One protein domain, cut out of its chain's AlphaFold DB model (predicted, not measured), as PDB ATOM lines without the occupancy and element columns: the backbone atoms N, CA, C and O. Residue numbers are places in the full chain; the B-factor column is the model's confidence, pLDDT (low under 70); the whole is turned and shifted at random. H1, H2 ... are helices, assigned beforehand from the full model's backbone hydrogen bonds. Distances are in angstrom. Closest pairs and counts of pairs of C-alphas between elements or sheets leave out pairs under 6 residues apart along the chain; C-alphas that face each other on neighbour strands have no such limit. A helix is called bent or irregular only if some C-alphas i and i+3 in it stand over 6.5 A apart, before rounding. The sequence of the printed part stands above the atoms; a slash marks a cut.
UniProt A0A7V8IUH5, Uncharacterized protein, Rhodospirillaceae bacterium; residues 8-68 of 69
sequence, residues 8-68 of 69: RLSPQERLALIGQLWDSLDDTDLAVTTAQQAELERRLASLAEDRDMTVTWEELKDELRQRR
ATOM      1  N   ARG A   8     -96.735 -13.702 228.887       90.69
ATOM      2  CA  ARG A   8     -96.418 -15.134 229.013       90.69
ATOM      3  C   ARG A   8     -95.255 -15.606 228.142       90.69
ATOM      4  O   ARG A   8     -94.786 -16.723 228.337       90.69
ATOM      5  N   LEU A   9     -94.798 -14.783 227.201       93.38
ATOM      6  CA  LEU A   9     -93.693 -15.125 226.312       93.38
ATOM      7  C   LEU A   9     -92.352 -14.969 227.032       93.38
ATOM      8  O   LEU A   9     -92.106 -13.955 227.702       93.38
ATOM      9  N   SER A  10     -91.463 -15.938 226.828       95.25
ATOM     10  CA  SER A  10     -90.044 -15.799 227.153       95.25
ATOM     11  C   SER A  10     -89.417 -14.630 226.375       95.25
ATOM     12  O   SER A  10     -89.946 -14.211 225.340       95.25
ATOM     13  N   PRO A  11     -88.271 -14.085 226.820       94.56
ATOM     14  CA  PRO A  11     -87.588 -13.017 226.091       94.56
ATOM     15  C   PRO A  11     -87.309 -13.359 224.619       94.56
ATOM     16  O   PRO A  11     -87.489 -12.512 223.750       94.56
ATOM     17  N   GLN A  12     -86.925 -14.602 224.324       95.25
ATOM     18  CA  GLN A  12     -86.654 -15.070 222.964       95.25
ATOM     19  C   GLN A  12     -87.923 -15.097 222.107       95.25
ATOM     20  O   GLN A  12     -87.907 -14.618 220.976       95.25
ATOM     21  N   GLU A  13     -89.034 -15.594 222.650       95.12
ATOM     22  CA  GLU A  13     -90.322 -15.605 221.944       95.12
ATOM     23  C   GLU A  13     -90.848 -14.189 221.700       95.12
ATOM     24  O   GLU A  13     -91.427 -13.921 220.651       95.12
ATOM     25  N   ARG A  14     -90.596 -13.250 222.622       94.75
ATOM     26  CA  ARG A  14     -90.923 -11.831 222.407       94.75
ATOM     27  C   ARG A  14     -90.125 -11.239 221.256       94.75
ATOM     28  O   ARG A  14     -90.699 -10.525 220.444       94.75
ATOM     29  N   LEU A  15     -88.827 -11.532 221.172       95.19
ATOM     30  CA  LEU A  15     -87.988 -11.062 220.067       95.19
ATOM     31  C   LEU A  15     -88.440 -11.655 218.727       95.19
ATOM     32  O   LEU A  15     -88.533 -10.924 217.746       95.19
ATOM     33  N   ALA A  16     -88.782 -12.946 218.698       95.00
ATOM     34  CA  ALA A  16     -89.329 -13.586 217.505       95.00
ATOM     35  C   ALA A  16     -90.665 -12.953 217.082       95.00
ATOM     36  O   ALA A  16     -90.857 -12.652 215.906       95.00
ATOM     37  N   LEU A  17     -91.556 -12.684 218.043       94.94
ATOM     38  CA  LEU A  17     -92.824 -12.007 217.784       94.94
ATOM     39  C   LEU A  17     -92.614 -10.576 217.271       94.94
ATOM     40  O   LEU A  17     -93.308 -10.170 216.349       94.94
ATOM     41  N   ILE A  18     -91.658  -9.821 217.823       94.94
ATOM     42  CA  ILE A  18     -91.312  -8.483 217.314       94.94
ATOM     43  C   ILE A  18     -90.903  -8.565 215.842       94.94
ATOM     44  O   ILE A  18     -91.390  -7.763 215.053       94.94
ATOM     45  N   GLY A  19     -90.072  -9.542 215.467       95.50
ATOM     46  CA  GLY A  19     -89.693  -9.761 214.068       95.50
ATOM     47  C   GLY A  19     -90.899 -10.062 213.178       95.50
ATOM     48  O   GLY A  19     -91.097  -9.399 212.171       95.50
ATOM     49  N   GLN A  20     -91.769 -10.983 213.597       95.75
ATOM     50  CA  GLN A  20     -92.979 -11.321 212.837       95.75
ATOM     51  C   GLN A  20     -93.936 -10.137 212.675       95.75
ATOM     52  O   GLN A  20     -94.520  -9.964 211.612       95.75
ATOM     53  N   LEU A  21     -94.109  -9.333 213.727       93.44
ATOM     54  CA  LEU A  21     -94.928  -8.127 213.662       93.44
ATOM     55  C   LEU A  21     -94.303  -7.098 212.723       93.44
ATOM     56  O   LEU A  21     -95.023  -6.487 211.946       93.44
ATOM     57  N   TRP A  22     -92.982  -6.939 212.772       94.38
ATOM     58  CA  TRP A  22     -92.253  -6.045 211.882       94.38
ATOM     59  C   TRP A  22     -92.421  -6.441 210.412       94.38
ATOM     60  O   TRP A  22     -92.775  -5.600 209.596       94.38
ATOM     61  N   ASP A  23     -92.260  -7.727 210.099       94.62
ATOM     62  CA  ASP A  23     -92.406  -8.264 208.740       94.62
ATOM     63  C   ASP A  23     -93.859  -8.245 208.234       94.62
ATOM     64  O   ASP A  23     -94.103  -8.435 207.045       94.62
ATOM     65  N   SER A  24     -94.832  -8.053 209.130       93.06
ATOM     66  CA  SER A  24     -96.256  -7.998 208.783       93.06
ATOM     67  C   SER A  24     -96.763  -6.604 208.412       93.06
ATOM     68  O   SER A  24     -97.925  -6.486 208.033       93.06
ATOM     69  N   LEU A  25     -95.936  -5.565 208.569       94.06
ATOM     70  CA  LEU A  25     -96.305  -4.186 208.253       94.06
ATOM     71  C   LEU A  25     -96.103  -3.908 206.762       94.06
ATOM     72  O   LEU A  25     -95.017  -4.149 206.235       94.06
ATOM     73  N   ASP A  26     -97.110  -3.319 206.123       92.00
ATOM     74  CA  ASP A  26     -96.990  -2.781 204.768       92.00
ATOM     75  C   ASP A  26     -96.646  -1.278 204.803       92.00
ATOM     76  O   ASP A  26     -96.936  -0.571 205.772       92.00
ATOM     77  N   ASP A  27     -96.097  -0.735 203.710       84.25
ATOM     78  CA  ASP A  27     -95.766   0.700 203.598       84.25
ATOM     79  C   ASP A  27     -96.976   1.611 203.882       84.25
ATOM     80  O   ASP A  27     -96.840   2.729 204.387       84.25
ATOM     81  N   THR A  28     -98.184   1.130 203.581       87.31
ATOM     82  CA  THR A  28     -99.434   1.852 203.843       87.31
ATOM     83  C   THR A  28     -99.794   1.922 205.323       87.31
ATOM     84  O   THR A  28    -100.439   2.889 205.732       87.31
ATOM     85  N   ASP A  29     -99.365   0.949 206.132       88.94
ATOM     86  CA  ASP A  29     -99.559   0.964 207.590       88.94
ATOM     87  C   ASP A  29     -98.654   1.998 208.271       88.94
ATOM     88  O   ASP A  29     -98.916   2.438 209.393       88.94
ATOM     89  N   LEU A  30     -97.598   2.417 207.568       85.12
ATOM     90  CA  LEU A  30     -96.577   3.357 208.020       85.12
ATOM     91  C   LEU A  30     -96.632   4.680 207.248       85.12
ATOM     92  O   LEU A  30     -95.609   5.340 207.062       85.12
ATOM     93  N   ALA A  31     -97.825   5.092 206.809       87.25
ATOM     94  CA  ALA A  31     -98.004   6.334 206.068       87.25
ATOM     95  C   ALA A  31     -97.462   7.542 206.856       87.25
ATOM     96  O   ALA A  31     -97.988   7.929 207.903       87.25
ATOM     97  N   VAL A  32     -96.412   8.163 206.324       90.44
ATOM     98  CA  VAL A  32     -95.817   9.382 206.876       90.44
ATOM     99  C   VAL A  32     -96.435  10.624 206.243       90.44
ATOM    100  O   VAL A  32     -96.864  10.632 205.089       90.44
ATOM    101  N   THR A  33     -96.474  11.718 206.999       94.88
ATOM    102  CA  THR A  33     -96.880  13.021 206.459       94.88
ATOM    103  C   THR A  33     -95.864  13.522 205.431       94.88
ATOM    104  O   THR A  33     -94.675  13.212 205.512       94.88
ATOM    105  N   THR A  34     -96.292  14.389 204.512       94.94
ATOM    106  CA  THR A  34     -95.390  15.029 203.535       94.94
ATOM    107  C   THR A  34     -94.209  15.739 204.205       94.94
ATOM    108  O   THR A  34     -93.094  15.696 203.699       94.94
ATOM    109  N   ALA A  35     -94.432  16.358 205.370       96.19
ATOM    110  CA  ALA A  35     -93.372  17.020 206.128       96.19
ATOM    111  C   ALA A  35     -92.334  16.025 206.678       96.19
ATOM    112  O   ALA A  35     -91.138  16.303 206.644       96.19
ATOM    113  N   GLN A  36     -92.777  14.858 207.154       95.81
ATOM    114  CA  GLN A  36     -91.879  13.792 207.602       95.81
ATOM    115  C   GLN A  36     -91.104  13.189 206.429       95.81
ATOM    116  O   GLN A  36     -89.899  12.997 206.551       95.81
ATOM    117  N   GLN A  37     -91.762  12.962 205.289       93.88
ATOM    118  CA  GLN A  37     -91.109  12.465 204.077       93.88
ATOM    119  C   GLN A  37     -89.992  13.409 203.608       93.88
ATOM    120  O   GLN A  37     -88.863  12.971 203.402       93.88
ATOM    121  N   ALA A  38     -90.276  14.713 203.528       95.81
ATOM    122  CA  ALA A  38     -89.283  15.714 203.142       95.81
ATOM    123  C   ALA A  38     -88.085  15.761 204.111       95.81
ATOM    124  O   ALA A  38     -86.941  15.921 203.688       95.81
ATOM    125  N   GLU A  39     -88.325  15.590 205.415       95.75
ATOM    126  CA  GLU A  39     -87.248  15.524 206.408       95.75
ATOM    127  C   GLU A  39     -86.411  14.242 206.278       95.75
ATOM    128  O   GLU A  39     -85.188  14.295 206.421       95.75
ATOM    129  N   LEU A  40     -87.036  13.097 205.988       93.50
ATOM    130  CA  LEU A  40     -86.319  11.846 205.733       93.50
ATOM    131  C   LEU A  40     -85.425  11.967 204.495       93.50
ATOM    132  O   LEU A  40     -84.247  11.620 204.559       93.50
ATOM    133  N   GLU A  41     -85.947  12.527 203.404       93.50
ATOM    134  CA  GLU A  41     -85.182  12.785 202.179       93.50
ATOM    135  C   GLU A  41     -83.998  13.722 202.435       93.50
ATOM    136  O   GLU A  41     -82.876  13.426 202.016       93.50
ATOM    137  N   ARG A  42     -84.208  14.804 203.199       93.88
ATOM    138  CA  ARG A  42     -83.136  15.731 203.589       93.88
ATOM    139  C   ARG A  42     -82.012  15.019 204.350       93.88
ATOM    140  O   ARG A  42     -80.845  15.258 204.055       93.88
ATOM    141  N   ARG A  43     -82.348  14.148 205.311       91.38
ATOM    142  CA  ARG A  43     -81.360  13.384 206.102       91.38
ATOM    143  C   ARG A  43     -80.637  12.324 205.283       91.38
ATOM    144  O   ARG A  43     -79.450  12.102 205.483       91.38
ATOM    145  N   LEU A  44     -81.341  11.651 204.376       90.31
ATOM    146  CA  LEU A  44     -80.721  10.663 203.496       90.31
ATOM    147  C   LEU A  44     -79.739  11.323 202.523       90.31
ATOM    148  O   LEU A  44     -78.686  10.751 202.255       90.31
ATOM    149  N   ALA A  45     -80.046  12.534 202.048       91.00
ATOM    150  CA  ALA A  45     -79.143  13.306 201.202       91.00
ATOM    151  C   ALA A  45     -77.868  13.751 201.943       91.00
ATOM    152  O   ALA A  45     -76.788  13.690 201.362       91.00
ATOM    153  N   SER A  46     -77.970  14.145 203.221       86.88
ATOM    154  CA  SER A  46     -76.802  14.530 204.031       86.88
ATOM    155  C   SER A  46     -76.036  13.343 204.616       86.88
ATOM    156  O   SER A  46     -74.922  13.521 205.096       86.88
ATOM    157  N   LEU A  47     -76.568  12.118 204.538       83.06
ATOM    158  CA  LEU A  47     -76.002  10.938 205.199       83.06
ATOM    159  C   LEU A  47     -74.535  10.661 204.829       83.06
ATOM    160  O   LEU A  47     -73.775  10.170 205.661       83.06
ATOM    161  N   ALA A  48     -74.137  10.937 203.586       74.44
ATOM    162  CA  ALA A  48     -72.757  10.750 203.143       74.44
ATOM    163  C   ALA A  48     -71.788  11.748 203.799       74.44
ATOM    164  O   ALA A  48     -70.663  11.371 204.105       74.44
ATOM    165  N   GLU A  49     -72.234  12.980 204.038       78.81
ATOM    166  CA  GLU A  49     -71.462  14.033 204.709       78.81
ATOM    167  C   GLU A  49     -71.497  13.845 206.236       78.81
ATOM    168  O   GLU A  49     -70.479  13.972 206.910       78.81
ATOM    169  N   ASP A  50     -72.642  13.423 206.779       76.06
ATOM    170  CA  ASP A  50     -72.833  13.135 208.205       76.06
ATOM    171  C   ASP A  50     -72.055  11.890 208.668       76.06
ATOM    172  O   ASP A  50     -71.827  11.700 209.865       76.06
ATOM    173  N   ARG A  51     -71.623  11.025 207.739       71.69
ATOM    174  CA  ARG A  51     -70.849   9.812 208.046       71.69
ATOM    175  C   ARG A  51     -69.530  10.106 208.746       71.69
ATOM    176  O   ARG A  51     -69.159   9.341 209.634       71.69
ATOM    177  N   ASP A  52     -68.885  11.222 208.429       74.00
ATOM    178  CA  ASP A  52     -67.652  11.654 209.098       74.00
ATOM    179  C   ASP A  52     -67.889  12.060 210.564       74.00
ATOM    180  O   ASP A  52     -66.951  12.127 211.357       74.00
ATOM    181  N   MET A  53     -69.151  12.276 210.954       76.50
ATOM    182  CA  MET A  53     -69.566  12.539 212.334       76.50
ATOM    183  C   MET A  53     -70.069  11.289 213.069       76.50
ATOM    184  O   MET A  53     -70.497  11.385 214.222       76.50
ATOM    185  N   THR A  54     -70.053  10.116 212.430       82.69
ATOM    186  CA  THR A  54     -70.490   8.871 213.072       82.69
ATOM    187  C   THR A  54     -69.385   8.264 213.927       82.69
ATOM    188  O   THR A  54     -68.226   8.207 213.531       82.69
ATOM    189  N   VAL A  55     -69.762   7.779 215.109       87.62
ATOM    190  CA  VAL A  55     -68.910   6.915 215.929       87.62
ATOM    191  C   VAL A  55     -69.306   5.462 215.714       87.62
ATOM    192  O   VAL A  55     -70.474   5.133 215.479       87.62
ATOM    193  N   THR A  56     -68.337   4.568 215.827       90.06
ATOM    194  CA  THR A  56     -68.604   3.137 215.879       90.06
ATOM    195  C   THR A  56     -69.407   2.781 217.131       90.06
ATOM    196  O   THR A  56     -69.394   3.470 218.155       90.06
ATOM    197  N   TRP A  57     -70.098   1.642 217.077       89.75
ATOM    198  CA  TRP A  57     -70.830   1.128 218.234       89.75
ATOM    199  C   TRP A  57     -69.921   0.853 219.440       89.75
ATOM    200  O   TRP A  57     -70.347   1.001 220.584       89.75
ATOM    201  N   GLU A  58     -68.669   0.455 219.203       94.25
ATOM    202  CA  GLU A  58     -67.691   0.262 220.277       94.25
ATOM    203  C   GLU A  58     -67.304   1.590 220.935       94.25
ATOM    204  O   GLU A  58     -67.386   1.693 222.157       94.25
ATOM    205  N   GLU A  59     -67.002   2.625 220.145       93.12
ATOM    206  CA  GLU A  59     -66.673   3.965 220.657       93.12
ATOM    207  C   GLU A  59     -67.815   4.554 221.492       93.12
ATOM    208  O   GLU A  59     -67.587   5.038 222.602       93.12
ATOM    209  N   LEU A  60     -69.061   4.431 221.022       92.31
ATOM    210  CA  LEU A  60     -70.228   4.882 221.783       92.31
ATOM    211  C   LEU A  60     -70.385   4.116 223.105       92.31
ATOM    212  O   LEU A  60     -70.687   4.707 224.147       92.31
ATOM    213  N   LYS A  61     -70.189   2.791 223.099       92.81
ATOM    214  CA  LYS A  61     -70.256   1.986 224.330       92.81
ATOM    215  C   LYS A  61     -69.181   2.400 225.327       92.81
ATOM    216  O   LYS A  61     -69.466   2.443 226.527       92.81
ATOM    217  N   ASP A  62     -67.976   2.690 224.857       95.12
ATOM    218  CA  ASP A  62     -66.881   3.141 225.710       95.12
ATOM    219  C   ASP A  62     -67.164   4.516 226.313       95.12
ATOM    220  O   ASP A  62     -67.022   4.686 227.528       95.12
ATOM    221  N   GLU A  63     -67.685   5.453 225.523       92.88
ATOM    222  CA  GLU A  63     -68.124   6.759 226.014       92.88
ATOM    223  C   GLU A  63     -69.203   6.628 227.108       92.88
ATOM    224  O   GLU A  63     -69.093   7.210 228.192       92.88
ATOM    225  N   LEU A  64     -70.237   5.816 226.869       93.69
ATOM    226  CA  LEU A  64     -71.325   5.607 227.829       93.69
ATOM    227  C   LEU A  64     -70.846   4.967 229.140       93.69
ATOM    228  O   LEU A  64     -71.380   5.277 230.208       93.69
ATOM    229  N   ARG A  65     -69.841   4.083 229.083       94.56
ATOM    230  CA  ARG A  65     -69.206   3.508 230.281       94.56
ATOM    231  C   ARG A  65     -68.428   4.562 231.062       94.56
ATOM    232  O   ARG A  65     -68.479   4.539 232.291       94.56
ATOM    233  N   GLN A  66     -67.729   5.465 230.376       91.81
ATOM    234  CA  GLN A  66     -66.967   6.544 231.012       91.81
ATOM    235  C   GLN A  66     -67.882   7.557 231.709       91.81
ATOM    236  O   GLN A  66     -67.599   7.930 232.840       91.81
ATOM    237  N   ARG A  67     -69.021   7.924 231.104       90.06
ATOM    238  CA  ARG A  67     -70.012   8.857 231.689       90.06
ATOM    239  C   ARG A  67     -70.707   8.347 232.961       90.06
ATOM    240  O   ARG A  67     -71.354   9.125 233.654       90.06
ATOM    241  N   ARG A  68     -70.650   7.040 233.236       78.44
ATOM    242  CA  ARG A  68     -71.261   6.404 234.421       78.44
ATOM    243  C   ARG A  68     -70.320   6.311 235.630       78.44
ATOM    244  O   ARG A  68     -70.753   5.798 236.661       78.44
TER     245      ARG A  68
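What this domain is: This is residues 8 to 68 of the 69 residues of an uncharacterized protein of Rhodospirillaceae bacterium (UniProt A0A7V8IUH5). The domain is an open arch of three helices around an empty middle: the kinked helix H2 makes the top and the bend into one side, H1 is the leg on the other side, and H3 lies at the far end beyond H2. No helix packs on another, and there is no core. The printed part has 61 residues, with three named helices in the order H1, H2, H3 and no named strand, and the class is all helix. The whole is extended, with a radius of gyration of the C-alphas of 17.8 A, and flat, spanning 40 by 38 by 17 A.

How they stand to each other: The longest helix, H2, residues 34 to 53, has a kink of 62 degrees near residue 47. It is irregular there: C-alphas 45 and 48 are 7.1 A apart. H1, residues 11 to 23, is apart from H2, with no C-alpha of the one within 8 A of the other. H3, residues 57 to 66, is apart from H2 and apart from H1, with no C-alpha of H3 within 8 A of either helix. In H1 and H3 every O i to N i+4 pair is within hydrogen-bond range; in H2 12 of 16 are.

Where its parts are: H2 measures 27.4 A from C-alpha 34 at (-95.390, 15.029, 203.535) to C-alpha 53. H1 measures 18.6 A and begins with C-alpha 11 at (-87.588, -13.017, 226.091). H3 measures 14.4 A and ends with C-alpha 66 at (-66.967, 6.544, 231.012).

The domain as a whole: The two C-alphas farthest apart, those of Arg 8 and Glu 49, are 45.4 A apart. Residues 18 to 31, of which 18 to 23 belong to H1, stand free, and so do residues 41 to 68, of which 41 to 53 belong to H2 and 57 to 66 to H3. The link from H1 to H2 is short, with 10 residues, and that from H2 to H3 is tight, with 3. The printed part has no cut, its mean pLDDT is 90.4, and no printed residue is under 70.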